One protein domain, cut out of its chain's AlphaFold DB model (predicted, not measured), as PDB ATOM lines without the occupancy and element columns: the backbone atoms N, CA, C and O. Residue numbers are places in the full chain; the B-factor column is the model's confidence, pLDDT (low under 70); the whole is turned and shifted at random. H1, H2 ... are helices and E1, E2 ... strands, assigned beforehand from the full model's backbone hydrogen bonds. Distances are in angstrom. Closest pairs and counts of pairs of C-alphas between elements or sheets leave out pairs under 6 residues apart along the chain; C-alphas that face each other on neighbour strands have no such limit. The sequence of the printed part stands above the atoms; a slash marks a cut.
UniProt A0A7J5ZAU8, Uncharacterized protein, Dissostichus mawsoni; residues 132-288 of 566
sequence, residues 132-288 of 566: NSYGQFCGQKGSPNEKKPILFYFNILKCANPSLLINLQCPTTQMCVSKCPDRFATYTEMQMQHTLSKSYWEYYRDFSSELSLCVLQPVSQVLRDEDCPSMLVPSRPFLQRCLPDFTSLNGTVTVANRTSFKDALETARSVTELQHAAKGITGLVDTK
ATOM      1  N   ASN A 132     -28.937  49.550  43.045       84.12
ATOM      2  CA  ASN A 132     -29.122  48.655  44.191       84.12
ATOM      3  C   ASN A 132     -29.453  49.440  45.483       84.12
ATOM      4  O   ASN A 132     -29.417  50.673  45.498       84.12
ATOM      5  N   SER A 133     -29.742  48.743  46.587       81.69
ATOM      6  CA  SER A 133     -30.027  49.371  47.895       81.69
ATOM      7  C   SER A 133     -28.866  50.189  48.476       81.69
ATOM      8  O   SER A 133     -29.081  51.047  49.331       81.69
ATOM      9  N   TYR A 134     -27.645  49.957  47.995       79.62
ATOM     10  CA  TYR A 134     -26.447  50.715  48.361       79.62
ATOM     11  C   TYR A 134     -26.221  51.950  47.470       79.62
ATOM     12  O   TYR A 134     -25.237  52.662  47.653       79.62
ATOM     13  N   GLY A 135     -27.113  52.221  46.508       77.94
ATOM     14  CA  GLY A 135     -27.016  53.358  45.590       77.94
ATOM     15  C   GLY A 135     -26.038  53.164  44.424       77.94
ATOM     16  O   GLY A 135     -25.736  54.120  43.719       77.94
ATOM     17  N   GLN A 136     -25.542  51.948  44.194       84.69
ATOM     18  CA  GLN A 136     -24.648  51.621  43.083       84.69
ATOM     19  C   GLN A 136     -25.447  51.246  41.830       84.69
ATOM     20  O   GLN A 136     -26.416  50.488  41.903       84.69
ATOM     21  N   PHE A 137     -25.002  51.720  40.668       86.69
ATOM     22  CA  PHE A 137     -25.640  51.456  39.377       86.69
ATOM     23  C   PHE A 137     -25.358  50.044  38.853       86.69
ATOM     24  O   PHE A 137     -24.199  49.616  38.814       86.69
ATOM     25  N   CYS A 138     -26.397  49.351  38.387       87.19
ATOM     26  CA  CYS A 138     -26.273  48.061  37.708       87.19
ATOM     27  C   CYS A 138     -25.926  48.262  36.221       87.19
ATOM     28  O   CYS A 138     -26.583  49.036  35.525       87.19
ATOM     29  N   GLY A 139     -24.900  47.567  35.713       85.19
ATOM     30  CA  GLY A 139     -24.561  47.561  34.280       85.19
ATOM     31  C   GLY A 139     -23.915  48.839  33.734       85.19
ATOM     32  O   GLY A 139     -23.739  48.962  32.522       85.19
ATOM     33  N   GLN A 140     -23.555  49.792  34.597       86.00
ATOM     34  CA  GLN A 140     -22.829  50.995  34.196       86.00
ATOM     35  C   GLN A 140     -21.319  50.724  34.132       86.00
ATOM     36  O   GLN A 140     -20.742  50.168  35.067       86.00
ATOM     37  N   LYS A 141     -20.667  51.166  33.051       81.88
ATOM     38  CA  LYS A 141     -19.209  51.059  32.882       81.88
ATOM     39  C   LYS A 141     -18.471  51.804  33.996       81.88
ATOM     40  O   LYS A 141     -18.772  52.971  34.246       81.88
ATOM     41  N   GLY A 142     -17.513  51.140  34.643       81.50
ATOM     42  CA  GLY A 142     -16.751  51.711  35.760       81.50
ATOM     43  C   GLY A 142     -17.446  51.651  37.127       81.50
ATOM     44  O   GLY A 142     -16.918  52.199  38.092       81.50
ATOM     45  N   SER A 143     -18.606  50.988  37.240       83.69
ATOM     46  CA  SER A 143     -19.212  50.636  38.531       83.69
ATOM     47  C   SER A 143     -18.772  49.225  38.966       83.69
ATOM     48  O   SER A 143     -18.444  48.391  38.117       83.69
ATOM     49  N   PRO A 144     -18.809  48.889  40.272       82.88
ATOM     50  CA  PRO A 144     -18.512  47.527  40.734       82.88
ATOM     51  C   PRO A 144     -19.472  46.474  40.149       82.88
ATOM     52  O   PRO A 144     -19.149  45.288  40.117       82.88
ATOM     53  N   ASN A 145     -20.635  46.901  39.641       84.81
ATOM     54  CA  ASN A 145     -21.682  46.050  39.083       84.81
ATOM     55  C   ASN A 145     -21.747  46.111  37.545       84.81
ATOM     56  O   ASN A 145     -22.790  45.812  36.965       84.81
ATOM     57  N   GLU A 146     -20.653  46.455  36.858       85.00
ATOM     58  CA  GLU A 146     -20.610  46.530  35.387       85.00
ATOM     59  C   GLU A 146     -21.047  45.215  34.713       85.00
ATOM     60  O   GLU A 146     -21.829  45.221  33.765       85.00
ATOM     61  N   LYS A 147     -20.618  44.065  35.249       86.50
ATOM     62  CA  LYS A 147     -20.988  42.727  34.740       86.50
ATOM     63  C   LYS A 147     -22.359  42.232  35.221       86.50
ATOM     64  O   LYS A 147     -22.763  41.121  34.880       86.50
ATOM     65  N   LYS A 148     -23.064  43.020  36.036       88.81
ATOM     66  CA  LYS A 148     -24.356  42.674  36.644       88.81
ATOM     67  C   LYS A 148     -25.400  43.731  36.259       88.81
ATOM     68  O   LYS A 148     -25.657  44.643  37.043       88.81
ATOM     69  N   PRO A 149     -25.973  43.664  35.043       89.38
ATOM     70  CA  PRO A 149     -26.844  44.719  34.537       89.38
ATOM     71  C   PRO A 149     -28.290  44.640  35.033       89.38
ATOM     72  O   PRO A 149     -29.031  45.584  34.802       89.38
ATOM     73  N   ILE A 150     -28.717  43.549  35.678       89.56
ATOM     74  CA  ILE A 150     -30.126  43.314  36.021       89.56
ATOM     75  C   ILE A 150     -30.347  43.533  37.520       89.56
ATOM     76  O   ILE A 150     -29.574  43.047  38.332       89.56
ATOM     77  N   LEU A 151     -31.412  44.223  37.909       88.88
ATOM     78  CA  LEU A 151     -31.814  44.433  39.292       88.88
ATOM     79  C   LEU A 151     -32.756  43.320  39.769       88.88
ATOM     80  O   LEU A 151     -33.776  43.032  39.141       88.88
ATOM     81  N   PHE A 152     -32.439  42.728  40.911       88.75
ATOM     82  CA  PHE A 152     -33.212  41.686  41.571       88.75
ATOM     83  C   PHE A 152     -33.775  42.191  42.905       88.75
ATOM     84  O   PHE A 152     -33.086  42.897  43.642       88.75
ATOM     85  N   TYR A 153     -35.021  41.818  43.209       86.75
ATOM     86  CA  TYR A 153     -35.727  42.171  44.442       86.75
ATOM     87  C   TYR A 153     -35.745  40.984  45.401       86.75
ATOM     88  O   TYR A 153     -36.192  39.905  45.021       86.75
ATOM     89  N   PHE A 154     -35.347  41.196  46.655       84.62
ATOM     90  CA  PHE A 154     -35.276  40.112  47.641       84.62
ATOM     91  C   PHE A 154     -36.648  39.557  48.014       84.62
ATOM     92  O   PHE A 154     -36.804  38.358  48.229       84.62
ATOM     93  N   ASN A 155     -37.647  40.436  48.086       81.69
ATOM     94  CA  ASN A 155     -39.026  40.046  48.323       81.69
ATOM     95  C   ASN A 155     -39.966  40.922  47.497       81.69
ATOM     96  O   ASN A 155     -40.362  42.012  47.904       81.69
ATOM     97  N   ILE A 156     -40.346  40.432  46.324       81.31
ATOM     98  CA  ILE A 156     -41.253  41.156  45.436       81.31
ATOM     99  C   ILE A 156     -42.650  41.361  46.052       81.31
ATOM    100  O   ILE A 156     -43.309  42.331  45.710       81.31
ATOM    101  N   LEU A 157     -43.103  40.541  47.012       80.06
ATOM    102  CA  LEU A 157     -44.446  40.669  47.606       80.06
ATOM    103  C   LEU A 157     -44.625  41.961  48.414       80.06
ATOM    104  O   LEU A 157     -45.719  42.524  48.444       80.06
ATOM    105  N   LYS A 158     -43.551  42.495  49.010       78.19
ATOM    106  CA  LYS A 158     -43.580  43.814  49.671       78.19
ATOM    107  C   LYS A 158     -43.834  44.962  48.676       78.19
ATOM    108  O   LYS A 158     -44.218  46.055  49.093       78.19
ATOM    109  N   CYS A 159     -43.690  44.706  47.372       76.62
ATOM    110  CA  CYS A 159     -44.027  45.631  46.292       76.62
ATOM    111  C   CYS A 159     -45.522  45.612  45.888       76.62
ATOM    112  O   CYS A 159     -45.887  46.205  44.878       76.62
ATOM    113  N   ALA A 160     -46.410  44.951  46.638       71.38
ATOM    114  CA  ALA A 160     -47.852  44.971  46.357       71.38
ATOM    115  C   ALA A 160     -48.593  46.203  46.922       71.38
ATOM    116  O   ALA A 160     -49.771  46.390  46.619       71.38
ATOM    117  N   ASN A 161     -47.939  47.027  47.751       67.25
ATOM    118  CA  ASN A 161     -48.584  48.142  48.450       67.25
ATOM    119  C   ASN A 161     -48.848  49.347  47.519       67.25
ATOM    120  O   ASN A 161     -47.919  49.828  46.874       67.25
ATOM    121  N   PRO A 162     -50.059  49.934  47.494       57.91
ATOM    122  CA  PRO A 162     -50.368  51.081  46.628       57.91
ATOM    123  C   PRO A 162     -49.543  52.344  46.952       57.91
ATOM    124  O   PRO A 162     -49.350  53.196  46.088       57.91
ATOM    125  N   SER A 163     -48.968  52.439  48.157       54.97
ATOM    126  CA  SER A 163     -48.065  53.523  48.589       54.97
ATOM    127  C   SER A 163     -46.744  53.607  47.799       54.97
ATOM    128  O   SER A 163     -45.976  54.555  47.964       54.97
ATOM    129  N   LEU A 164     -46.464  52.626  46.939       57.78
ATOM    130  CA  LEU A 164     -45.285  52.569  46.069       57.78
ATOM    131  C   LEU A 164     -45.325  53.580  44.926       57.78
ATOM    132  O   LEU A 164     -44.273  54.038  44.486       57.78
ATOM    133  N   LEU A 165     -46.525  53.966  44.483       49.75
ATOM    134  CA  LEU A 165     -46.701  55.003  43.462       49.75
ATOM    135  C   LEU A 165     -46.220  56.375  43.953       49.75
ATOM    136  O   LEU A 165     -45.832  57.209  43.146       49.75
ATOM    137  N   ILE A 166     -46.204  56.585  45.273       47.75
ATOM    138  CA  ILE A 166     -45.793  57.845  45.901       47.75
ATOM    139  C   ILE A 166     -44.267  57.905  46.066       47.75
ATOM    140  O   ILE A 166     -43.670  58.956  45.859       47.75
ATOM    141  N   ASN A 167     -43.623  56.780  46.405       49.16
ATOM    142  CA  ASN A 167     -42.184  56.735  46.705       49.16
ATOM    143  C   ASN A 167     -41.303  56.248  45.539       49.16
ATOM    144  O   ASN A 167     -40.083  56.244  45.673       49.16
ATOM    145  N   LEU A 168     -41.893  55.797  44.422       58.03
ATOM    146  CA  LEU A 168     -41.213  55.243  43.232       58.03
ATOM    147  C   LEU A 168     -40.235  54.070  43.497       58.03
ATOM    148  O   LEU A 168     -39.576  53.596  42.566       58.03
ATOM    149  N   GLN A 169     -40.155  53.571  44.734       62.56
ATOM    150  CA  GLN A 169     -39.165  52.605  45.210       62.56
ATOM    151  C   GLN A 169     -39.848  51.546  46.088       62.56
ATOM    152  O   GLN A 169     -40.621  51.877  46.988       62.56
ATOM    153  N   CYS A 170     -39.551  50.264  45.853       74.50
ATOM    154  CA  CYS A 170     -39.991  49.191  46.746       74.50
ATOM    155  C   CYS A 170     -39.239  49.231  48.085       74.50
ATOM    156  O   CYS A 170     -38.014  49.378  48.063       74.50
ATOM    157  N   PRO A 171     -39.920  49.022  49.231       75.81
ATOM    158  CA  PRO A 171     -39.304  48.919  50.552       75.81
ATOM    159  C   PRO A 171     -38.688  47.523  50.743       75.81
ATOM    160  O   PRO A 171     -39.070  46.783  51.647       75.81
ATOM    161  N   THR A 172     -37.809  47.135  49.819       79.12
ATOM    162  CA  THR A 172     -37.098  45.856  49.801       79.12
ATOM    163  C   THR A 172     -35.659  46.056  49.381       79.12
ATOM    164  O   THR A 172     -35.332  46.938  48.577       79.12
ATOM    165  N   THR A 173     -34.809  45.168  49.875       82.81
ATOM    166  CA  THR A 173     -33.428  45.080  49.439       82.81
ATOM    167  C   THR A 173     -33.351  44.661  47.970       82.81
ATOM    168  O   THR A 173     -33.996  43.709  47.516       82.81
ATOM    169  N   GLN A 174     -32.601  45.450  47.205       85.25
ATOM    170  CA  GLN A 174     -32.419  45.342  45.766       85.25
ATOM    171  C   GLN A 174     -30.933  45.138  45.479       85.25
ATOM    172  O   GLN A 174     -30.098  45.899  45.973       85.25
ATOM    173  N   MET A 175     -30.596  44.152  44.649       87.62
ATOM    174  CA  MET A 175     -29.212  43.844  44.267       87.62
ATOM    175  C   MET A 175     -29.051  43.767  42.749       87.62
ATOM    176  O   MET A 175     -30.001  43.462  42.034       87.62
ATOM    177  N   CYS A 176     -27.835  43.986  42.254       89.69
ATOM    178  CA  CYS A 176     -27.510  43.757  40.850       89.69
ATOM    179  C   CYS A 176     -27.089  42.292  40.637       89.69
ATOM    180  O   CYS A 176     -26.242  41.781  41.371       89.69
ATOM    181  N   VAL A 177     -27.623  41.639  39.608       90.19
ATOM    182  CA  VAL A 177     -27.335  40.261  39.184       90.19
ATOM    183  C   VAL A 177     -27.022  40.202  37.687       90.19
ATOM    184  O   VAL A 177     -27.383  41.088  36.909       90.19
ATOM    185  N   SER A 178     -26.308  39.154  37.275       88.88
ATOM    186  CA  SER A 178     -25.994  38.878  35.866       88.88
ATOM    187  C   SER A 178     -27.109  38.109  35.153       88.88
ATOM    188  O   SER A 178     -27.359  38.350  33.974       88.88
ATOM    189  N   LYS A 179     -27.795  37.206  35.864       90.06
ATOM    190  CA  LYS A 179     -28.902  36.386  35.360       90.06
ATOM    191  C   LYS A 179     -30.027  36.359  36.397       90.06
ATOM    192  O   LYS A 179     -29.754  36.291  37.591       90.06
ATOM    193  N   CYS A 180     -31.279  36.403  35.946       91.12
ATOM    194  CA  CYS A 180     -32.428  36.189  36.824       91.12
ATOM    195  C   CYS A 180     -32.516  34.722  37.279       91.12
ATOM    196  O   CYS A 180     -32.069  33.836  36.542       91.12
ATOM    197  N   PRO A 181     -33.095  34.456  38.463       90.44
ATOM    198  CA  PRO A 181     -33.309  33.093  38.936       90.44
ATOM    199  C   PRO A 181     -34.226  32.330  37.974       90.44
ATOM    200  O   PRO A 181     -35.254  32.850  37.546       90.44
ATOM    201  N   ASP A 182     -33.859  31.096  37.636       88.06
ATOM    202  CA  ASP A 182     -34.585  30.229  36.694       88.06
ATOM    203  C   ASP A 182     -35.360  29.099  37.386       88.06
ATOM    204  O   ASP A 182     -36.256  28.497  36.792       88.06
ATOM    205  N   ARG A 183     -35.068  28.848  38.662       84.25
ATOM    206  CA  ARG A 183     -35.743  27.856  39.505       84.25
ATOM    207  C   ARG A 183     -36.213  28.458  40.818       84.25
ATOM    208  O   ARG A 183     -35.621  29.410  41.329       84.25
ATOM    209  N   PHE A 184     -37.268  27.855  41.356       84.50
ATOM    210  CA  PHE A 184     -37.777  28.183  42.677       84.50
ATOM    211  C   PHE A 184     -36.858  27.601  43.756       84.50
ATOM    212  O   PHE A 184     -36.494  26.432  43.669       84.50
ATOM    213  N   ALA A 185     -36.496  28.403  44.753       82.19
ATOM    214  CA  ALA A 185     -35.743  27.950  45.922       82.19
ATOM    215  C   ALA A 185     -36.116  28.803  47.134       82.19
ATOM    216  O   ALA A 185     -36.297  30.012  47.003       82.19
ATOM    217  N   THR A 186     -36.210  28.203  48.315       81.69
ATOM    218  CA  THR A 186     -36.467  28.941  49.564       81.69
ATOM    219  C   THR A 186     -35.229  28.969  50.446       81.69
ATOM    220  O   THR A 186     -34.378  28.082  50.363       81.69
ATOM    221  N   TYR A 187     -35.125  29.978  51.314       78.06
ATOM    222  CA  TYR A 187     -34.031  30.052  52.286       78.06
ATOM    223  C   TYR A 187     -33.984  28.810  53.199       78.06
ATOM    224  O   TYR A 187     -32.915  28.254  53.437       78.06
ATOM    225  N   THR A 188     -35.143  28.318  53.643       76.25
ATOM    226  CA  THR A 188     -35.264  27.129  54.505       76.25
ATOM    227  C   THR A 188     -34.788  25.857  53.803       76.25
ATOM    228  O   THR A 188     -34.051  25.063  54.385       76.25
ATOM    229  N   GLU A 189     -35.145  25.686  52.527       77.31
ATOM    230  CA  GLU A 189     -34.671  24.569  51.702       77.31
ATOM    231  C   GLU A 189     -33.155  24.644  51.476       77.31
ATOM    232  O   GLU A 189     -32.462  23.638  51.627       77.31
ATOM    233  N   MET A 190     -32.619  25.845  51.223       76.31
ATOM    234  CA  MET A 190     -31.175  26.076  51.125       76.31
ATOM    235  C   MET A 190     -30.451  25.700  52.424       76.31
ATOM    236  O   MET A 190     -29.460  24.971  52.377       76.31
ATOM    237  N   GLN A 191     -30.964  26.135  53.579       76.00
ATOM    238  CA  GLN A 191     -30.360  25.856  54.882       76.00
ATOM    239  C   GLN A 191     -30.322  24.350  55.184       76.00
ATOM    240  O   GLN A 191     -29.325  23.850  55.707       76.00
ATOM    241  N   MET A 192     -31.371  23.611  54.806       74.31
ATOM    242  CA  MET A 192     -31.412  22.151  54.940       74.31
ATOM    243  C   MET A 192     -30.495  21.431  53.942       74.31
ATOM    244  O   MET A 192     -29.896  20.418  54.292       74.31
ATOM    245  N   GLN A 193     -30.371  21.919  52.703       73.62
ATOM    246  CA  GLN A 193     -29.558  21.272  51.663       73.62
ATOM    247  C   GLN A 193     -28.080  21.656  51.684       73.62
ATOM    248  O   GLN A 193     -27.279  20.926  51.100       73.62
ATOM    249  N   HIS A 194     -27.686  22.730  52.370       69.44
ATOM    250  CA  HIS A 194     -26.280  23.120  52.511       69.44
ATOM    251  C   HIS A 194     -25.426  22.007  53.150       69.44
ATOM    252  O   HIS A 194     -24.263  21.826  52.791       69.44
ATOM    253  N   THR A 195     -26.003  21.217  54.061       64.88
ATOM    254  CA  THR A 195     -25.347  20.047  54.671       64.88
ATOM    255  C   THR A 195     -25.279  18.831  53.744       64.88
ATOM    256  O   THR A 195     -24.443  17.956  53.962       64.88
ATOM    257  N   LEU A 196     -26.119  18.772  52.704       68.06
ATOM    258  CA  LEU A 196     -26.283  17.618  51.809       68.06
ATOM    259  C   LEU A 196     -25.611  17.807  50.440       68.06
ATOM    260  O   LEU A 196     -25.138  16.839  49.849       68.06
ATOM    261  N   SER A 197     -25.553  19.032  49.912       66.62
ATOM    262  CA  SER A 197     -24.986  19.321  48.591       66.62
ATOM    263  C   SER A 197     -24.446  20.752  48.494       66.62
ATOM    264  O   SER A 197     -25.160  21.721  48.742       66.62
ATOM    265  N   LYS A 198     -23.182  20.904  48.070       71.81
ATOM    266  CA  LYS A 198     -22.560  22.229  47.859       71.81
ATOM    267  C   LYS A 198     -23.139  22.990  46.657       71.81
ATOM    268  O   LYS A 198     -23.146  24.217  46.669       71.81
ATOM    269  N   SER A 199     -23.664  22.283  45.655       74.50
ATOM    270  CA  SER A 199     -24.149  22.877  44.398       74.50
ATOM    271  C   SER A 199     -25.396  23.753  44.566       74.50
ATOM    272  O   SER A 199     -25.545  24.751  43.862       74.50
ATOM    273  N   TYR A 200     -26.290  23.423  45.505       71.75
ATOM    274  CA  TYR A 200     -27.498  24.220  45.764       71.75
ATOM    275  C   TYR A 200     -27.156  25.567  46.415       71.75
ATOM    276  O   TYR A 200     -27.721  26.606  46.069       71.75
ATOM    277  N   TRP A 201     -26.160  25.554  47.306       74.25
ATOM    278  CA  TRP A 201     -25.618  26.758  47.926       74.25
ATOM    279  C   TRP A 201     -24.907  27.658  46.917       74.25
ATOM    280  O   TRP A 201     -25.095  28.870  46.946       74.25
ATOM    281  N   GLU A 202     -24.128  27.084  45.997       78.25
ATOM    282  CA  GLU A 202     -23.459  27.842  44.933       78.25
ATOM    283  C   GLU A 202     -24.451  28.616  44.055       78.25
ATOM    284  O   GLU A 202     -24.187  29.767  43.725       78.25
ATOM    285  N   TYR A 203     -25.620  28.041  43.752       81.56
ATOM    286  CA  TYR A 203     -26.673  28.750  43.019       81.56
ATOM    287  C   TYR A 203     -27.315  29.883  43.834       81.56
ATOM    288  O   TYR A 203     -27.522  30.975  43.313       81.56
ATOM    289  N   TYR A 204     -27.638  29.645  45.108       79.25
ATOM    290  CA  TYR A 204     -28.279  30.658  45.955       79.25
ATOM    291  C   TYR A 204     -27.327  31.824  46.287       79.25
ATOM    292  O   TYR A 204     -27.749  32.977  46.372       79.25
ATOM    293  N   ARG A 205     -26.025  31.537  46.402       78.25
ATOM    294  CA  ARG A 205     -24.950  32.507  46.653       78.25
ATOM    295  C   ARG A 205     -24.918  33.649  45.636       78.25
ATOM    296  O   ARG A 205     -24.663  34.787  46.029       78.25
ATOM    297  N   ASP A 206     -25.220  33.383  44.367       80.38
ATOM    298  CA  ASP A 206     -25.240  34.412  43.317       80.38
ATOM    299  C   ASP A 206     -26.294  35.513  43.559       80.38
ATOM    300  O   ASP A 206     -26.176  36.613  43.012       80.38
ATOM    301  N   PHE A 207     -27.278  35.241  44.427       82.00
ATOM    302  CA  PHE A 207     -28.373  36.134  44.813       82.00
ATOM    303  C   PHE A 207     -28.273  36.633  46.267       82.00
ATOM    304  O   PHE A 207     -29.257  37.117  46.823       82.00
ATOM    305  N   SER A 208     -27.098  36.516  46.893       74.31
ATOM    306  CA  SER A 208     -26.831  37.027  48.246       74.31
ATOM    307  C   SER A 208     -26.071  38.358  48.209       74.31
ATOM    308  O   SER A 208     -25.259  38.594  47.309       74.31
ATOM    309  N   SER A 209     -26.353  39.251  49.167       63.00
ATOM    310  CA  SER A 209     -25.677  40.551  49.289       63.00
ATOM    311  C   SER A 209     -24.243  40.400  49.812       63.00
ATOM    312  O   SER A 209     -23.346  41.094  49.334       63.00
ATOM    313  N   GLU A 210     -24.016  39.455  50.731       63.97
ATOM    314  CA  GLU A 210     -22.720  39.201  51.353       63.97
ATOM    315  C   GLU A 210     -22.475  37.693  51.558       63.97
ATOM    316  O   GLU A 210     -23.292  36.964  52.123       63.97
ATOM    317  N   LEU A 211     -21.317  37.217  51.083       53.94
ATOM    318  CA  LEU A 211     -20.992  35.796  50.856       53.94
ATOM    319  C   LEU A 211     -21.003  34.909  52.117       53.94
ATOM    320  O   LEU A 211     -21.029  33.682  52.004       53.94
ATOM    321  N   SER A 212     -20.943  35.520  53.300       51.28
ATOM    322  CA  SER A 212     -20.654  34.846  54.573       51.28
ATOM    323  C   SER A 212     -21.773  34.974  55.610       51.28
ATOM    324  O   SER A 212     -21.768  34.228  56.587       51.28
ATOM    325  N   LEU A 213     -22.731  35.890  55.420       57.62
ATOM    326  CA  LEU A 213     -23.741  36.211  56.437       57.62
ATOM    327  C   LEU A 213     -24.954  35.264  56.383       57.62
ATOM    328  O   LEU A 213     -25.479  34.850  57.415       57.62
ATOM    329  N   CYS A 214     -25.339  34.836  55.176       60.91
ATOM    330  CA  CYS A 214     -26.558  34.058  54.935       60.91
ATOM    331  C   CYS A 214     -26.546  32.609  55.446       60.91
ATOM    332  O   CYS A 214     -27.597  31.990  55.503       60.91
ATOM    333  N   VAL A 215     -25.394  32.015  55.772       62.06
ATOM    334  CA  VAL A 215     -25.326  30.580  56.148       62.06
ATOM    335  C   VAL A 215     -25.509  30.369  57.653       62.06
ATOM    336  O   VAL A 215     -25.899  29.290  58.094       62.06
ATOM    337  N   LEU A 216     -25.211  31.393  58.457       60.72
ATOM    338  CA  LEU A 216     -25.011  31.261  59.903       60.72
ATOM    339  C   LEU A 216     -26.170  31.816  60.741       60.72
ATOM    340  O   LEU A 216     -26.144  31.680  61.963       60.72
ATOM    341  N   GLN A 217     -27.186  32.422  60.115       66.88
ATOM    342  CA  GLN A 217     -28.256  33.117  60.828       66.88
ATOM    343  C   GLN A 217     -29.600  32.360  60.840       66.88
ATOM    344  O   GLN A 217     -29.970  31.692  59.864       66.88
ATOM    345  N   PRO A 218     -30.376  32.463  61.937       68.31
ATOM    346  CA  PRO A 218     -31.728  31.927  62.003       68.31
ATOM    347  C   PRO A 218     -32.665  32.684  61.050       68.31
ATOM    348  O   PRO A 218     -32.585  33.904  60.915       68.31
ATOM    349  N   VAL A 219     -33.625  31.962  60.455       69.38
ATOM    350  CA  VAL A 219     -34.592  32.468  59.453       69.38
ATOM    351  C   VAL A 219     -35.237  33.805  59.861       69.38
ATOM    352  O   VAL A 219     -35.407  34.697  59.040       69.38
ATOM    353  N   SER A 220     -35.564  33.986  61.145       65.88
ATOM    354  CA  SER A 220     -36.234  35.203  61.633       65.88
ATOM    355  C   SER A 220     -35.350  36.460  61.709       65.88
ATOM    356  O   SER A 220     -35.896  37.559  61.793       65.88
ATOM    357  N   GLN A 221     -34.020  36.323  61.729       65.81
ATOM    358  CA  GLN A 221     -33.081  37.455  61.665       65.81
ATOM    359  C   GLN A 221     -32.825  37.837  60.207       65.81
ATOM    360  O   GLN A 221     -33.051  38.982  59.839       65.81
ATOM    361  N   VAL A 222     -32.579  36.850  59.344       69.19
ATOM    362  CA  VAL A 222     -32.390  37.052  57.895       69.19
ATOM    363  C   VAL A 222     -33.584  37.743  57.228       69.19
ATOM    364  O   VAL A 222     -33.419  38.609  56.373       69.19
ATOM    365  N   LEU A 223     -34.810  37.401  57.641       69.12
ATOM    366  CA  LEU A 223     -36.027  38.042  57.132       69.12
ATOM    367  C   LEU A 223     -36.236  39.479  57.644       69.12
ATOM    368  O   LEU A 223     -37.002  40.227  57.030       69.12
ATOM    369  N   ARG A 224     -35.614  39.847  58.772       64.69
ATOM    370  CA  ARG A 224     -35.692  41.190  59.366       64.69
ATOM    371  C   ARG A 224     -34.617  42.118  58.817       64.69
ATOM    372  O   ARG A 224     -34.950  43.243  58.462       64.69
ATOM    373  N   ASP A 225     -33.392  41.619  58.721       66.44
ATOM    374  CA  ASP A 225     -32.229  42.389  58.280       66.44
ATOM    375  C   ASP A 225     -32.140  42.464  56.739       66.44
ATOM    376  O   ASP A 225     -31.448  43.315  56.194       66.44
ATOM    377  N   GLU A 226     -32.932  41.644  56.027       69.75
ATOM    378  CA  GLU A 226     -32.987  41.555  54.557       69.75
ATOM    379  C   GLU A 226     -31.633  41.247  53.897       69.75
ATOM    380  O   GLU A 226     -31.404  41.595  52.740       69.75
ATOM    381  N   ASP A 227     -30.756  40.527  54.595       73.06
ATOM    382  CA  ASP A 227     -29.440  40.145  54.075       73.06
ATOM    383  C   ASP A 227     -29.518  39.065  52.984       73.06
ATOM    384  O   ASP A 227     -28.639  38.966  52.125       73.06
ATOM    385  N   CYS A 228     -30.601  38.279  52.959       78.12
ATOM    386  CA  CYS A 228     -30.809  37.207  51.983       78.12
ATOM    387  C   CYS A 228     -32.266  37.170  51.488       78.12
ATOM    388  O   CYS A 228     -33.193  37.455  52.254       78.12
ATOM    389  N   PRO A 229     -32.512  36.779  50.224       82.50
ATOM    390  CA  PRO A 229     -33.867  36.671  49.688       82.50
ATOM    391  C   PRO A 229     -34.650  35.521  50.343       82.50
ATOM    392  O   PRO A 229     -34.210  34.374  50.326       82.50
ATOM    393  N   SER A 230     -35.853  35.776  50.867       79.00
ATOM    394  CA  SER A 230     -36.664  34.725  51.522       79.00
ATOM    395  C   SER A 230     -36.970  33.553  50.581       79.00
ATOM    396  O   SER A 230     -36.961  32.382  50.975       79.00
ATOM    397  N   MET A 231     -37.176  33.882  49.310       83.38
ATOM    398  CA  MET A 231     -37.401  32.947  48.224       83.38
ATOM    399  C   MET A 231     -36.851  33.504  46.912       83.38
ATOM    400  O   MET A 231     -36.919  34.702  46.636       83.38
ATOM    401  N   LEU A 232     -36.350  32.607  46.074       86.50
ATOM    402  CA  LEU A 232     -36.042  32.853  44.677       86.50
ATOM    403  C   LEU A 232     -37.240  32.392  43.857       86.50
ATOM    404  O   LEU A 232     -37.615  31.223  43.895       86.50
ATOM    405  N   VAL A 233     -37.847  33.319  43.126       87.62
ATOM    406  CA  VAL A 233     -38.980  33.044  42.237       87.62
ATOM    407  C   VAL A 233     -38.474  33.058  40.797       87.62
ATOM    408  O   VAL A 233     -37.818  34.033  40.422       87.62
ATOM    409  N   PRO A 234     -38.773  32.038  39.973       87.62
ATOM    410  CA  PRO A 234     -38.316  32.000  38.589       87.62
ATOM    411  C   PRO A 234     -38.814  33.231  37.830       87.62
ATOM    412  O   PRO A 234     -40.005  33.554  37.835       87.62
ATOM    413  N   SER A 235     -37.872  33.949  37.230       87.94
ATOM    414  CA  SER A 235     -38.073  35.298  36.715       87.94
ATOM    415  C   SER A 235     -37.377  35.485  35.371       87.94
ATOM    416  O   SER A 235     -36.330  34.893  35.108       87.94
ATOM    417  N   ARG A 236     -37.921  36.369  34.533       85.44
ATOM    418  CA  ARG A 236     -37.296  36.804  33.279       85.44
ATOM    419  C   ARG A 236     -36.801  38.246  33.385       85.44
ATOM    420  O   ARG A 236     -37.396  39.047  34.112       85.44
ATOM    421  N   PRO A 237     -35.712  38.590  32.677       84.44
ATOM    422  CA  PRO A 237     -35.253  39.966  32.605       84.44
ATOM    423  C   PRO A 237     -36.219  40.810  31.765       84.44
ATOM    424  O   PRO A 237     -36.477  40.500  30.605       84.44
ATOM    425  N   PHE A 238     -36.704  41.907  32.341       80.75
ATOM    426  CA  PHE A 238     -37.497  42.940  31.678       80.75
ATOM    427  C   PHE A 238     -36.972  44.312  32.124       80.75
ATOM    428  O   PHE A 238     -36.902  44.579  33.322       80.75
ATOM    429  N   LEU A 239     -36.515  45.149  31.183       74.69
ATOM    430  CA  LEU A 239     -35.910  46.471  31.450       74.69
ATOM    431  C   LEU A 239     -34.857  46.473  32.570       74.69
ATOM    432  O   LEU A 239     -34.922  47.266  33.508       74.69
ATOM    433  N   GLN A 240     -33.885  45.557  32.479       83.94
ATOM    434  CA  GLN A 240     -32.829  45.406  33.488       83.94
ATOM    435  C   GLN A 240     -33.377  45.120  34.898       83.94
ATOM    436  O   GLN A 240     -32.739  45.461  35.885       83.94
ATOM    437  N   ARG A 241     -34.547  44.483  35.026       86.06
ATOM    438  CA  ARG A 241     -35.115  44.021  36.302       86.06
ATOM    439  C   ARG A 241     -35.601  42.579  36.172       86.06
ATOM    440  O   ARG A 241     -35.996  42.159  35.088       86.06
ATOM    441  N   CYS A 242     -35.573  41.814  37.257       87.50
ATOM    442  CA  CYS A 242     -36.147  40.469  37.286       87.50
ATOM    443  C   CYS A 242     -37.625  40.528  37.674       87.50
ATOM    444  O   CYS A 242     -37.953  40.960  38.780       87.50
ATOM    445  N   LEU A 243     -38.499  40.076  36.771       87.25
ATOM    446  CA  LEU A 243     -39.935  39.942  37.014       87.25
ATOM    447  C   LEU A 243     -40.361  38.470  36.929       87.25
ATOM    448  O   LEU A 243     -39.840  37.758  36.067       87.25
ATOM    449  N   PRO A 244     -41.297  38.004  37.780       85.62
ATOM    450  CA  PRO A 244     -41.732  36.613  37.780       85.62
ATOM    451  C   PRO A 244     -42.296  36.186  36.424       85.62
ATOM    452  O   PRO A 244     -43.052  36.929  35.796       85.62
ATOM    453  N   ASP A 245     -41.947  34.976  35.989       82.00
ATOM    454  CA  ASP A 245     -42.461  34.400  34.746       82.00
ATOM    455  C   ASP A 245     -43.821  33.735  34.991       82.00
ATOM    456  O   ASP A 245     -43.910  32.653  35.581       82.00
ATOM    457  N   PHE A 246     -44.895  34.399  34.567       79.81
ATOM    458  CA  PHE A 246     -46.258  33.898  34.716       79.81
ATOM    459  C   PHE A 246     -46.667  33.095  33.481       79.81
ATOM    460  O   PHE A 246     -46.738  33.626  32.376       79.81
ATOM    461  N   THR A 247     -46.997  31.817  33.668       74.31
ATOM    462  CA  THR A 247     -47.516  30.948  32.600       74.31
ATOM    463  C   THR A 247     -48.996  30.651  32.844       74.31
ATOM    464  O   THR A 247     -49.377  30.243  33.942       74.31
ATOM    465  N   SER A 248     -49.845  30.848  31.831       71.25
ATOM    466  CA  SER A 248     -51.269  30.489  31.901       71.25
ATOM    467  C   SER A 248     -51.457  29.034  31.478       71.25
ATOM    468  O   SER A 248     -51.190  28.681  30.330       71.25
ATOM    469  N   LEU A 249     -51.912  28.191  32.402       68.75
ATOM    470  CA  LEU A 249     -52.296  26.805  32.143       68.75
ATOM    471  C   LEU A 249     -53.794  26.682  32.415       68.75
ATOM    472  O   LEU A 249     -54.247  26.904  33.537       68.75
ATOM    473  N   ASN A 250     -54.575  26.370  31.377       64.50
ATOM    474  CA  ASN A 250     -56.034  26.215  31.458       64.50
ATOM    475  C   ASN A 250     -56.750  27.410  32.124       64.50
ATOM    476  O   ASN A 250     -57.629  27.232  32.964       64.50
ATOM    477  N   GLY A 251     -56.338  28.641  31.796       64.31
ATOM    478  CA  GLY A 251     -56.937  29.869  32.337       64.31
ATOM    479  C   GLY A 251     -56.531  30.216  33.774       64.31
ATOM    480  O   GLY A 251     -56.947  31.256  34.280       64.31
ATOM    481  N   THR A 252     -55.693  29.397  34.422       62.03
ATOM    482  CA  THR A 252     -55.144  29.668  35.759       62.03
ATOM    483  C   THR A 252     -53.690  30.126  35.640       62.03
ATOM    484  O   THR A 252     -52.881  29.501  34.951       62.03
ATOM    485  N   VAL A 253     -53.343  31.230  36.307       73.38
ATOM    486  CA  VAL A 253     -51.973  31.767  36.320       73.38
ATOM    487  C   VAL A 253     -51.106  30.915  37.246       73.38
ATOM    488  O   VAL A 253     -51.427  30.740  38.421       73.38
ATOM    489  N   THR A 254     -49.999  30.395  36.722       76.25
ATOM    490  CA  THR A 254     -49.039  29.562  37.457       76.25
ATOM    491  C   THR A 254     -47.630  30.126  37.337       76.25
ATOM    492  O   THR A 254     -47.297  30.807  36.365       76.25
ATOM    493  N   VAL A 255     -46.786  29.818  38.319       76.12
ATOM    494  CA  VAL A 255     -45.345  30.092  38.280       76.12
ATOM    495  C   VAL A 255     -44.635  28.758  38.467       76.12
ATOM    496  O   VAL A 255     -44.912  28.043  39.429       76.12
ATOM    497  N   ALA A 256     -43.790  28.374  37.506       71.94
ATOM    498  CA  ALA A 256     -43.181  27.038  37.436       71.94
ATOM    499  C   ALA A 256     -44.187  25.875  37.622       71.94
ATOM    500  O   ALA A 256     -43.937  24.938  38.379       71.94
ATOM    501  N   ASN A 257     -45.335  25.935  36.928       76.81
ATOM    502  CA  ASN A 257     -46.387  24.903  36.932       76.81
ATOM    503  C   ASN A 257     -47.033  24.639  38.315       76.81
ATOM    504  O   ASN A 257     -47.626  23.586  38.548       76.81
ATOM    505  N   ARG A 258     -46.921  25.587  39.257       74.19
ATOM    506  CA  ARG A 258     -47.573  25.537  40.575       74.19
ATOM    507  C   ARG A 258     -48.484  26.750  40.775       74.19
ATOM    508  O   ARG A 258     -48.186  27.845  40.299       74.19
ATOM    509  N   THR A 259     -49.597  26.545  41.481       73.75
ATOM    510  CA  THR A 259     -50.598  27.579  41.828       73.75
ATOM    511  C   THR A 259     -50.409  28.154  43.234       73.75
ATOM    512  O   THR A 259     -50.910  29.236  43.538       73.75
ATOM    513  N   SER A 260     -49.660  27.455  44.088       74.06
ATOM    514  CA  SER A 260     -49.285  27.895  45.431       74.06
ATOM    515  C   SER A 260     -47.835  27.522  45.726       74.06
ATOM    516  O   SER A 260     -47.310  26.528  45.214       74.06
ATOM    517  N   PHE A 261     -47.180  28.342  46.539       75.81
ATOM    518  CA  PHE A 261     -45.808  28.133  46.987       75.81
ATOM    519  C   PHE A 261     -45.699  28.448  48.477       75.81
ATOM    520  O   PHE A 261     -46.545  29.142  49.038       75.81
ATOM    521  N   LYS A 262     -44.672  27.912  49.132       74.62
ATOM    522  CA  LYS A 262     -44.377  28.230  50.527       74.62
ATOM    523  C   LYS A 262     -43.287  29.293  50.584       74.62
ATOM    524  O   LYS A 262     -42.309  29.197  49.848       74.62
ATOM    525  N   ASP A 263     -43.476  30.302  51.425       70.44
ATOM    526  CA  ASP A 263     -42.429  31.284  51.744       70.44
ATOM    527  C   ASP A 263     -41.451  30.704  52.790       70.44
ATOM    528  O   ASP A 263     -41.687  29.622  53.329       70.44
ATOM    529  N   ALA A 264     -40.383  31.426  53.135       67.75
ATOM    530  CA  ALA A 264     -39.376  30.995  54.117       67.75
ATOM    531  C   ALA A 264     -39.951  30.631  55.506       67.75
ATOM    532  O   ALA A 264     -39.352  29.853  56.242       67.75
ATOM    533  N   LEU A 265     -41.128  31.160  55.865       69.38
ATOM    534  CA  LEU A 265     -41.852  30.831  57.103       69.38
ATOM    535  C   LEU A 265     -42.811  29.630  56.940       69.38
ATOM    536  O   LEU A 265     -43.758  29.490  57.705       69.38
ATOM    537  N   GLU A 266     -42.649  28.809  55.896       69.69
ATOM    538  CA  GLU A 266     -43.535  27.678  55.558       69.69
ATOM    539  C   GLU A 266     -45.012  28.072  55.339       69.69
ATOM    540  O   GLU A 266     -45.909  27.230  55.290       69.69
ATOM    541  N   THR A 267     -45.286  29.367  55.170       73.25
ATOM    542  CA  THR A 267     -46.636  29.893  54.953       73.25
ATOM    543  C   THR A 267     -47.019  29.732  53.486       73.25
ATOM    544  O   THR A 267     -46.274  30.165  52.605       73.25
ATOM    545  N   ALA A 268     -48.179  29.133  53.216       75.00
ATOM    546  CA  ALA A 268     -48.698  28.986  51.859       75.00
ATOM    547  C   ALA A 268     -49.121  30.349  51.286       75.00
ATOM    548  O   ALA A 268     -49.940  31.056  51.872       75.00
ATOM    549  N   ARG A 269     -48.563  30.707  50.131       78.06
ATOM    550  CA  ARG A 269     -48.830  31.934  49.378       78.06
ATOM    551  C   ARG A 269     -49.393  31.591  48.004       78.06
ATOM    552  O   ARG A 269     -48.981  30.616  47.370       78.06
ATOM    553  N   SER A 270     -50.357  32.391  47.555       81.50
ATOM    554  CA  SER A 270     -50.998  32.235  46.247       81.50
ATOM    555  C   SER A 270     -50.226  32.986  45.165       81.50
ATOM    556  O   SER A 270     -49.735  34.094  45.386       81.50
ATOM    557  N   VAL A 271     -50.192  32.429  43.951       81.06
ATOM    558  CA  VAL A 271     -49.630  33.099  42.761       81.06
ATOM    559  C   VAL A 271     -50.357  34.415  42.439       81.06
ATOM    560  O   VAL A 271     -49.764  35.321  41.856       81.06
ATOM    561  N   THR A 272     -51.609  34.582  42.874       77.94
ATOM    562  CA  THR A 272     -52.369  35.829  42.688       77.94
ATOM    563  C   THR A 272     -51.780  37.021  43.455       77.94
ATOM    564  O   THR A 272     -51.797  38.137  42.938       77.94
ATOM    565  N   GLU A 273     -51.201  36.806  44.644       79.88
ATOM    566  CA  GLU A 273     -50.523  37.868  45.412       79.88
ATOM    567  C   GLU A 273     -49.257  38.337  44.688       79.88
ATOM    568  O   GLU A 273     -48.992  39.534  44.558       79.88
ATOM    569  N   LEU A 274     -48.511  37.375  44.142       79.25
ATOM    570  CA  LEU A 274     -47.319  37.621  43.343       79.25
ATOM    571  C   LEU A 274     -47.652  38.375  42.050       79.25
ATOM    572  O   LEU A 274     -46.923  39.283  41.660       79.25
ATOM    573  N   GLN A 275     -48.776  38.040  41.413       81.38
ATOM    574  CA  GLN A 275     -49.270  38.746  40.235       81.38
ATOM    575  C   GLN A 275     -49.655  40.194  40.560       81.38
ATOM    576  O   GLN A 275     -49.353  41.090  39.775       81.38
ATOM    577  N   HIS A 276     -50.290  40.448  41.708       78.31
ATOM    578  CA  HIS A 276     -50.621  41.810  42.134       78.31
ATOM    579  C   HIS A 276     -49.358  42.637  42.419       78.31
ATOM    580  O   HIS A 276     -49.249  43.780  41.981       78.31
ATOM    581  N   ALA A 277     -48.368  42.035  43.083       77.75
ATOM    582  CA  ALA A 277     -47.074  42.660  43.335       77.75
ATOM    583  C   ALA A 277     -46.307  42.971  42.039       77.75
ATOM    584  O   ALA A 277     -45.796  44.076  41.861       77.75
ATOM    585  N   ALA A 278     -46.276  42.019  41.104       80.31
ATOM    586  CA  ALA A 278     -45.655  42.214  39.802       80.31
ATOM    587  C   ALA A 278     -46.369  43.304  38.994       80.31
ATOM    588  O   ALA A 278     -45.687  44.140  38.416       80.31
ATOM    589  N   LYS A 279     -47.711  43.362  39.023       76.19
ATOM    590  CA  LYS A 279     -48.500  44.416  38.358       76.19
ATOM    591  C   LYS A 279     -48.169  45.825  38.857       76.19
ATOM    592  O   LYS A 279     -48.115  46.756  38.057       76.19
ATOM    593  N   GLY A 280     -47.933  45.986  40.161       71.25
ATOM    594  CA  GLY A 280     -47.517  47.270  40.735       71.25
ATOM    595  C   GLY A 280     -46.164  47.744  40.194       71.25
ATOM    596  O   GLY A 280     -45.994  48.920  39.876       71.25
ATOM    597  N   ILE A 281     -45.216  46.817  40.024       73.00
ATOM    598  CA  ILE A 281     -43.893  47.116  39.464       73.00
ATOM    599  C   ILE A 281     -43.970  47.320  37.950       73.00
ATOM    600  O   ILE A 281     -43.381  48.278  37.456       73.00
ATOM    601  N   THR A 282     -44.693  46.468  37.214       71.12
ATOM    602  CA  THR A 282     -44.832  46.602  35.757       71.12
ATOM    603  C   THR A 282     -45.489  47.922  35.399       71.12
ATOM    604  O   THR A 282     -44.936  48.627  34.580       71.12
ATOM    605  N   GLY A 283     -46.555  48.355  36.084       65.00
ATOM    606  CA  GLY A 283     -47.177  49.656  35.790       65.00
ATOM    607  C   GLY A 283     -46.209  50.844  35.923       65.00
ATOM    608  O   GLY A 283     -46.198  51.751  35.088       65.00
ATOM    609  N   LEU A 284     -45.335  50.824  36.938       65.88
ATOM    610  CA  LEU A 284     -44.300  51.849  37.109       65.88
ATOM    611  C   LEU A 284     -43.194  51.739  36.046       65.88
ATOM    612  O   LEU A 284     -42.700  52.752  35.546       65.88
ATOM    613  N   VAL A 285     -42.787  50.517  35.715       67.00
ATOM    614  CA  VAL A 285     -41.731  50.233  34.738       67.00
ATOM    615  C   VAL A 285     -42.190  50.547  33.311       67.00
ATOM    616  O   VAL A 285     -41.441  51.189  32.583       67.00
ATOM    617  N   ASP A 286     -43.423  50.209  32.950       67.12
ATOM    618  CA  ASP A 286     -44.052  50.518  31.663       67.12
ATOM    619  C   ASP A 286     -44.136  52.037  31.462       67.12
ATOM    620  O   ASP A 286     -43.832  52.556  30.389       67.12
ATOM    621  N   THR A 287     -44.446  52.791  32.525       62.00
ATOM    622  CA  THR A 287     -44.430  54.264  32.488       62.00
ATOM    623  C   THR A 287     -43.020  54.809  32.221       62.00
ATOM    624  O   THR A 287     -42.850  55.746  31.438       62.00
ATOM    625  N   LYS A 288     -41.985  54.208  32.826       64.12
ATOM    626  CA  LYS A 288     -40.582  54.564  32.546       64.12
ATOM    627  C   LYS A 288     -40.154  54.166  31.134       64.12
ATOM    628  O   LYS A 288     -39.395  54.903  30.515       64.12
TER     629      LYS A 288
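AT A GLANCE: This is residues 132 to 288 of the 566 residues of an uncharacterized protein of Dissostichus mawsoni (UniProt A0A7J5ZAU8). Two short two-stranded ribbons, E1 with E2 and E3 with E4, meet near the middle through E1 and E4; the long helix H6 runs past E4 with the short H1 packed on it, while H3, H4 and H5 make a loosely joined helical lobe at the other end of the domain. Two more small hairpins, E5 with E6 and E7 with E8, sit near the first residues of H6, and residues 132 to 149 make a wide loop with no named element before E1. The printed part has 157 residues, with six named helices and eight named strands in the order E1, H1, H2, E2, H3, H4, H5, E3, E4, E5, E6, E7, E8, H6. The strands form four separate two-stranded antiparallel sheets; the class is mixed, helices and strands, with under half of the residues in named elements. The whole is compact, with a radius of gyration of the C-alphas of 15.5 A, and spans 46 by 44 by 25 A.

IN THESE COORDINATES: After residues 132 to 149, strand E1 covers residues 150 to 153, 10.2 A long, with C-alpha 150 at (-30.126, 43.314, 36.021). H1 is residues 156 to 160, H2 is residues 164 to 167, and E2 is residues 174 to 177. H3 covers residues 187 to 193, H4 residues 198 to 205, 10.6 A long, and H5 residues 219 to 225, 10.3 A long, with C-alpha 219 at (-34.592, 32.468, 59.453). Then come E3, residues 235 to 238, and E4, residues 241 to 244, 10.0 A long. E5 is residues 247 to 249, E6 residues 252 to 254, E7 residues 260 to 262 and E8 residues 268 to 270. H6, residues 271 to 288, is 25.4 A long, has a kink of 25 degrees near residue 278, and ends with C-alpha 288 at (-40.582, 54.564, 32.546).

HOW THE PARTS SIT: E1 and E2 are antiparallel neighbours at 142 degrees, with N 152 and O 175 2.8 A apart, within hydrogen-bond range. E1 and E4 have their closest C-alphas, those of Leu 151 and Arg 241, 4.5 A apart. E3 and E4 form a hairpin, antiparallel at 138 degrees, with N 236 and O 243 at 2.8 A. The closest C-alphas of E4 and H6 are those of Leu 243 and Ala 278, 6.8 A apart. H1 and H6 touch, through residues 273 to 281 of H6 alone, with the C-alphas of Ala 160 and Ala 277 closest at 3.9 A. H2 and H6 are close but not clearly touching, with Leu 165 and Leu 284 closest at 7.5 A between C-alphas. E4 runs on into E5 across a break of 2 residues, at 12 degrees. E5 and E6 form a hairpin, antiparallel at 137 degrees, with N 247 and O 254 at 2.9 A. E7 and E8 form another, antiparallel at 143 degrees, with N 269 and O 261 at 2.8 A. E6 and E7 are only just apart, with closest C-alphas at 8.2 A. The C-alphas of Ser 260 in E7 and Val 271 in H6 are the closest of that pair, at 5.9 A. H3 and H4 touch as a helical hairpin, a shallow tilt of 16 degrees, opposite ways, with the C-alphas of Met 190 and Trp 201 closest at 6.4 A. H3 and H5 are close but not clearly touching, with the C-alphas of Thr 188 and Val 219 closest at 7.3 A, at a steep tilt of 44 degrees. H3, H4 and H5 are each apart from H6. Every O i to N i+4 pair is within hydrogen-bond range in H3 and H4; the counts are 2 of 3 in H5, 13 of 14 in H6 and 0 of 1 in H1, where 2 of 2 O i to N i+3 pairs are in range, and H2 is too short for an O i to N i+4 pair.

THE WHOLE: The two C-alphas farthest apart are those of Gly 142 and Asn 250, 47.0 A. The printed part has no cut. The link from H4 to H5, 13 residues, is long. Residues 185 to 186 pair with residues 231 to 232, antiparallel, outside the named strands. The mean pLDDT of the printed part is 75.7, and 44 residues are under 70, among them residues 161 to 169, 209 to 226 and 283 to 288.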